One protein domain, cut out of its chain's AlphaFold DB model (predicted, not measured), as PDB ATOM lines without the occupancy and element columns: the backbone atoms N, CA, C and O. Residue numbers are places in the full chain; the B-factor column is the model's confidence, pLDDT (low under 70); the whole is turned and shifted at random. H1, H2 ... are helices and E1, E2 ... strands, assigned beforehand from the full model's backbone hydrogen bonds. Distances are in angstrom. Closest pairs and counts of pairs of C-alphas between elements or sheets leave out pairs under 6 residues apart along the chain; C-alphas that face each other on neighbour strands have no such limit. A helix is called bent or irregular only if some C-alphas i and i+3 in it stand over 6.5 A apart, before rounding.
ATOM      1  N   GLU A  13     135.295 105.281  26.506       89.12
ATOM      2  CA  GLU A  13     134.128 105.968  25.947       89.12
ATOM      3  C   GLU A  13     133.130 106.401  27.035       89.12
ATOM      4  O   GLU A  13     132.693 107.557  27.108       89.12
ATOM      5  N   GLY A  14     132.795 105.464  27.927       89.88
ATOM      6  CA  GLY A  14     131.691 105.586  28.869       89.88
ATOM      7  C   GLY A  14     132.091 105.584  30.345       89.88
ATOM      8  O   GLY A  14     133.084 105.003  30.787       89.88
ATOM      9  N   SER A  15     131.229 106.181  31.172       90.88
ATOM     10  CA  SER A  15     131.374 106.131  32.637       90.88
ATOM     11  C   SER A  15     131.213 104.719  33.216       90.88
ATOM     12  O   SER A  15     131.717 104.431  34.304       90.88
ATOM     13  N   SER A  16     130.504 103.837  32.508       91.75
ATOM     14  CA  SER A  16     130.345 102.434  32.886       91.75
ATOM     15  C   SER A  16     131.655 101.670  32.762       91.75
ATOM     16  O   SER A  16     132.013 100.946  33.690       91.75
ATOM     17  N   ASP A  17     132.404 101.893  31.690       92.00
ATOM     18  CA  ASP A  17     133.666 101.195  31.445       92.00
ATOM     19  C   ASP A  17     134.745 101.708  32.377       92.00
ATOM     20  O   ASP A  17     135.448 100.902  32.977       92.00
ATOM     21  N   ARG A  18     134.747 103.010  32.688       93.44
ATOM     22  CA  ARG A  18     135.599 103.555  33.754       93.44
ATOM     23  C   ARG A  18     135.412 102.822  35.078       93.44
ATOM     24  O   ARG A  18     136.401 102.488  35.723       93.44
ATOM     25  N   ARG A  19     134.167 102.552  35.496       94.12
ATOM     26  CA  ARG A  19     133.904 101.813  36.746       94.12
ATOM     27  C   ARG A  19     134.384 100.364  36.666       94.12
ATOM     28  O   ARG A  19     134.954  99.875  37.638       94.12
ATOM     29  N   LYS A  20     134.164  99.683  35.537       94.50
ATOM     30  CA  LYS A  20     134.611  98.295  35.341       94.50
ATOM     31  C   LYS A  20     136.136  98.200  35.341       94.50
ATOM     32  O   LYS A  20     136.683  97.403  36.093       94.50
ATOM     33  N   VAL A  21     136.813  99.046  34.564       94.06
ATOM     34  CA  VAL A  21     138.278  99.105  34.480       94.06
ATOM     35  C   VAL A  21     138.876  99.419  35.850       94.06
ATOM     36  O   VAL A  21     139.718  98.667  36.329       94.06
ATOM     37  N   ALA A  22     138.365 100.439  36.548       93.88
ATOM     38  CA  ALA A  22     138.826 100.777  37.896       93.88
ATOM     39  C   ALA A  22     138.695  99.608  38.890       93.88
ATOM     40  O   ALA A  22     139.506  99.486  39.798       93.88
ATOM     41  N   SER A  23     137.688  98.742  38.725       95.25
ATOM     42  CA  SER A  23     137.469  97.597  39.620       95.25
ATOM     43  C   SER A  23     138.416  96.413  39.396       95.25
ATOM     44  O   SER A  23     138.479  95.535  40.253       95.25
ATOM     45  N   VAL A  24     139.124  96.364  38.261       95.44
ATOM     46  CA  VAL A  24     140.019  95.245  37.903       95.44
ATOM     47  C   VAL A  24     141.501  95.616  37.917       95.44
ATOM     48  O   VAL A  24     142.345  94.722  37.895       95.44
ATOM     49  N   LEU A  25     141.830  96.909  37.943       94.25
ATOM     50  CA  LEU A  25     143.210  97.375  38.046       94.25
ATOM     51  C   LEU A  25     143.754  97.172  39.465       94.25
ATOM     52  O   LEU A  25     143.046  97.345  40.452       94.25
ATOM     53  N   ASN A  26     145.034  96.813  39.549       93.56
ATOM     54  CA  ASN A  26     145.772  96.619  40.804       93.56
ATOM     55  C   ASN A  26     146.929  97.630  40.955       93.56
ATOM     56  O   ASN A  26     147.877  97.410  41.703       93.56
ATOM     57  N   GLU A  27     146.870  98.713  40.190       89.44
ATOM     58  CA  GLU A  27     147.769  99.861  40.240       89.44
ATOM     59  C   GLU A  27     146.931 101.126  40.052       89.44
ATOM     60  O   GLU A  27     145.857 101.075  39.440       89.44
ATOM     61  N   ASP A  28     147.407 102.246  40.587       87.56
ATOM     62  CA  ASP A  28     146.721 103.517  40.416       87.56
ATOM     63  C   ASP A  28     147.011 104.078  39.017       87.56
ATOM     64  O   ASP A  28     148.146 104.387  38.659       87.56
ATOM     65  N   VAL A  29     145.955 104.170  38.212       91.69
ATOM     66  CA  VAL A  29     145.985 104.643  36.824       91.69
ATOM     67  C   VAL A  29     144.922 105.716  36.673       91.69
ATOM     68  O   VAL A  29     143.795 105.570  37.159       91.69
ATOM     69  N   GLU A  30     145.244 106.792  35.961       92.12
ATOM     70  CA  GLU A  30     144.248 107.807  35.646       92.12
ATOM     71  C   GLU A  30     143.282 107.267  34.583       92.12
ATOM     72  O   GLU A  30     143.698 106.890  33.492       92.12
ATOM     73  N   ILE A  31     141.978 107.235  34.876       92.94
ATOM     74  CA  ILE A  31     140.960 106.816  33.900       92.94
ATOM     75  C   ILE A  31     140.083 108.011  33.523       92.94
ATOM     76  O   ILE A  31     139.337 108.530  34.365       92.94
ATOM     77  N   ARG A  32     140.132 108.413  32.250       90.44
ATOM     78  CA  ARG A  32     139.335 109.507  31.672       90.44
ATOM     79  C   ARG A  32     138.213 108.963  30.790       90.44
ATOM     80  O   ARG A  32     138.394 107.968  30.103       90.44
ATOM     81  N   CYS A  33     137.062 109.633  30.795       89.94
ATOM     82  CA  CYS A  33     135.935 109.303  29.917       89.94
ATOM     83  C   CYS A  33     135.763 110.380  28.844       89.94
ATOM     84  O   CYS A  33     135.734 111.563  29.195       89.94
ATOM     85  N   THR A  34     135.553 109.992  27.587       84.44
ATOM     86  CA  THR A  34     135.172 110.933  26.515       84.44
ATOM     87  C   THR A  34     133.687 111.310  26.573       84.44
ATOM     88  O   THR A  34     133.315 112.383  26.107       84.44
ATOM     89  N   ASN A  35     132.858 110.493  27.242       78.31
ATOM     90  CA  ASN A  35     131.397 110.624  27.323       78.31
ATOM     91  C   ASN A  35     130.727 110.580  25.936       78.31
ATOM     92  O   ASN A  35     129.841 111.388  25.649       78.31
ATOM     93  N   LYS A  42     139.081 119.233  21.320       85.62
ATOM     94  CA  LYS A  42     139.208 118.590  22.633       85.62
ATOM     95  C   LYS A  42     140.250 117.470  22.602       85.62
ATOM     96  O   LYS A  42     140.883 117.201  23.616       85.62
ATOM     97  N   LEU A  43     140.395 116.813  21.451       87.75
ATOM     98  CA  LEU A  43     141.417 115.804  21.218       87.75
ATOM     99  C   LEU A  43     142.814 116.432  21.181       87.75
ATOM    100  O   LEU A  43     143.693 115.920  21.861       87.75
ATOM    101  N   ASP A  44     142.999 117.547  20.468       89.81
ATOM    102  CA  ASP A  44     144.275 118.280  20.440       89.81
ATOM    103  C   ASP A  44     144.697 118.715  21.856       89.81
ATOM    104  O   ASP A  44     145.827 118.465  22.269       89.81
ATOM    105  N   GLU A  45     143.764 119.262  22.646       89.88
ATOM    106  CA  GLU A  45     143.999 119.593  24.062       89.88
ATOM    107  C   GLU A  45     144.449 118.364  24.874       89.88
ATOM    108  O   GLU A  45     145.385 118.438  25.666       89.88
ATOM    109  N   LEU A  46     143.800 117.214  24.667       87.88
ATOM    110  CA  LEU A  46     144.131 115.956  25.341       87.88
ATOM    111  C   LEU A  46     145.512 115.422  24.954       87.88
ATOM    112  O   LEU A  46     146.196 114.859  25.804       87.88
ATOM    113  N   VAL A  47     145.909 115.584  23.691       88.50
ATOM    114  CA  VAL A  47     147.238 115.199  23.208       88.50
ATOM    115  C   VAL A  47     148.306 116.037  23.904       88.50
ATOM    116  O   VAL A  47     149.243 115.462  24.454       88.50
ATOM    117  N   ASP A  48     148.135 117.358  23.952       90.31
ATOM    118  CA  ASP A  48     149.079 118.257  24.624       90.31
ATOM    119  C   ASP A  48     149.171 117.965  26.135       90.31
ATOM    120  O   ASP A  48     150.259 117.967  26.710       90.31
ATOM    121  N   GLU A  49     148.046 117.666  26.792       89.19
ATOM    122  CA  GLU A  49     148.008 117.341  28.225       89.19
ATOM    123  C   GLU A  49     148.672 116.001  28.578       89.19
ATOM    124  O   GLU A  49     149.155 115.828  29.702       89.19
ATOM    125  N   LEU A  50     148.644 115.033  27.660       89.56
ATOM    126  CA  LEU A  50     149.053 113.651  27.916       89.56
ATOM    127  C   LEU A  50     150.337 113.242  27.184       89.56
ATOM    128  O   LEU A  50     150.722 112.078  27.266       89.56
ATOM    129  N   MET A  51     151.007 114.171  26.497       86.06
ATOM    130  CA  MET A  51     152.139 113.871  25.611       86.06
ATOM    131  C   MET A  51     153.309 113.129  26.280       86.06
ATOM    132  O   MET A  51     154.000 112.364  25.612       86.06
ATOM    133  N   ASP A  52     153.512 113.324  27.585       88.38
ATOM    134  CA  ASP A  52     154.597 112.709  28.366       88.38
ATOM    135  C   ASP A  52     154.131 111.497  29.198       88.38
ATOM    136  O   ASP A  52     154.800 111.102  30.154       88.38
ATOM    137  N   ARG A  53     152.961 110.925  28.888       89.19
ATOM    138  CA  ARG A  53     152.358 109.816  29.643       89.19
ATOM    139  C   ARG A  53     152.092 108.603  28.760       89.19
ATOM    140  O   ARG A  53     151.883 108.721  27.554       89.19
ATOM    141  N   ASP A  54     152.014 107.432  29.382       91.81
ATOM    142  CA  ASP A  54     151.616 106.198  28.710       91.81
ATOM    143  C   ASP A  54     150.091 106.175  28.540       91.81
ATOM    144  O   ASP A  54     149.341 105.852  29.468       91.81
ATOM    145  N   VAL A  55     149.622 106.554  27.348       92.62
ATOM    146  CA  VAL A  55     148.193 106.650  27.025       92.62
ATOM    147  C   VAL A  55     147.685 105.375  26.355       92.62
ATOM    148  O   VAL A  55     148.207 104.935  25.331       92.62
ATOM    149  N   TYR A  56     146.599 104.826  26.893       93.25
ATOM    150  CA  TYR A  56     145.886 103.670  26.361       93.25
ATOM    151  C   TYR A  56     144.449 104.052  26.008       93.25
ATOM    152  O   TYR A  56     143.749 104.680  26.803       93.25
ATOM    153  N   LEU A  57     143.991 103.638  24.829       91.00
ATOM    154  CA  LEU A  57     142.620 103.838  24.366       91.00
ATOM    155  C   LEU A  57     141.848 102.521  24.490       91.00
ATOM    156  O   LEU A  57     142.296 101.495  23.977       91.00
ATOM    157  N   LEU A  58     140.704 102.547  25.170       91.94
ATOM    158  CA  LEU A  58     139.817 101.398  25.329       91.94
ATOM    159  C   LEU A  58     138.388 101.803  24.952       91.94
ATOM    160  O   LEU A  58     137.630 102.306  25.783       91.94
ATOM    161  N   PHE A  59     138.058 101.572  23.685       89.81
ATOM    162  CA  PHE A  59     136.752 101.845  23.090       89.81
ATOM    163  C   PHE A  59     136.042 100.542  22.727       89.81
ATOM    164  O   PHE A  59     136.688  99.501  22.554       89.81
TER     165      PHE A  59
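What this domain is: This is residues 13 to 35 and 42 to 59 of the 66 residues of the protein "Toprim domain-containing protein" of Peribacillus simplex (UniProt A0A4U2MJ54). The printed part is a flat zigzag of two helix-and-strand arms, H1 with E1 and H2 with E2: the helices H1 and H2 make the two ends, and the two strands run back between them without forming a sheet. H1 has E1 close beside it, while H2 sits away at the other end, apart from both H1 and E1, and is joined to E2 through a tight turn. The turns stick out on one side, at residues 23 to 28 and at residues 48 to 53, of which 48 to 50 belong to H2. Look through the 41 printed residues and you will find two named helices and two named strands in the order H1, E1, H2, E2, a mixed class of helices and strands in which no two named strands pair. The whole is only just loose, close to compact, with a radius of gyration of the C-alphas of 11.0 A and spans of 28 by 22 by 12 A.

How they stand to each other: Begin with H1, residues 15 to 24, the longest helix by residues. Go on to E1, residues 30 to 33, and you find 5 pairs of C-alphas within 8 A between it and H1. The closest C-alphas of the two are those of Ser 15 and Cys 33, 6.2 A apart, and the two centres are 9.4 A apart. Next look at E2, residues 54 to 58, the longest strand by residues. E1 and E2 are near each other, with 5 pairs of C-alphas within 10 A and no pair within 8 A. E1 pairs with no named strand, and E2 pairs with no named strand. H1 and E2 are apart, with no C-alpha of the one within 8 A of the other. Last, turn to H2, residues 42 to 50, which meets E2 only through their link. H2 is apart from H1, and it is apart from E1 too. In the backbones of H1 and H2 every O i to N i+4 pair is within hydrogen-bond range.

Where its parts are: Find C-alpha 15 at (131.374, 106.131, 32.637), where H1 begins at Ser 15; from there the helix runs 14.9 A to the C-alpha of Val 24 at (140.019, 95.245, 37.903). Neither H1 nor H2 is bent or irregular. E1 goes from Glu 30 to Cys 33, with 10.2 A between its first and last C-alphas. H2 goes from Lys 42 to Leu 50 and measures 12.2 A from first to last C-alpha. For E2, look at Asp 54 and follow the C-alphas for 13.2 A to Leu 58, whose C-alpha is printed at (139.817, 101.398, 25.329).

The domain as a whole: The two C-alphas farthest apart are those of Asn 26, in the link after H1, and Asp 44, in H2, at 29.8 A. The first and last printed C-alphas, those of Glu 13 and Phe 59, are 5.7 A apart. Look for the cut after residue 35: residues 36 to 41 are not printed, and C-alphas 35 and 42 are 12.1 A apart across it. The link from E1 to H2 is the link across the cut. Of the links that are printed whole, H1 to E1 with 5 residues and H2 to E2 with 3 residues are both tight, and no link is long. In the B-factor column the mean pLDDT of the printed part is 90.5, and no printed residue is under 70. In the full chain of 66 residues the printed part begins at residue 13 and ends at residue 59.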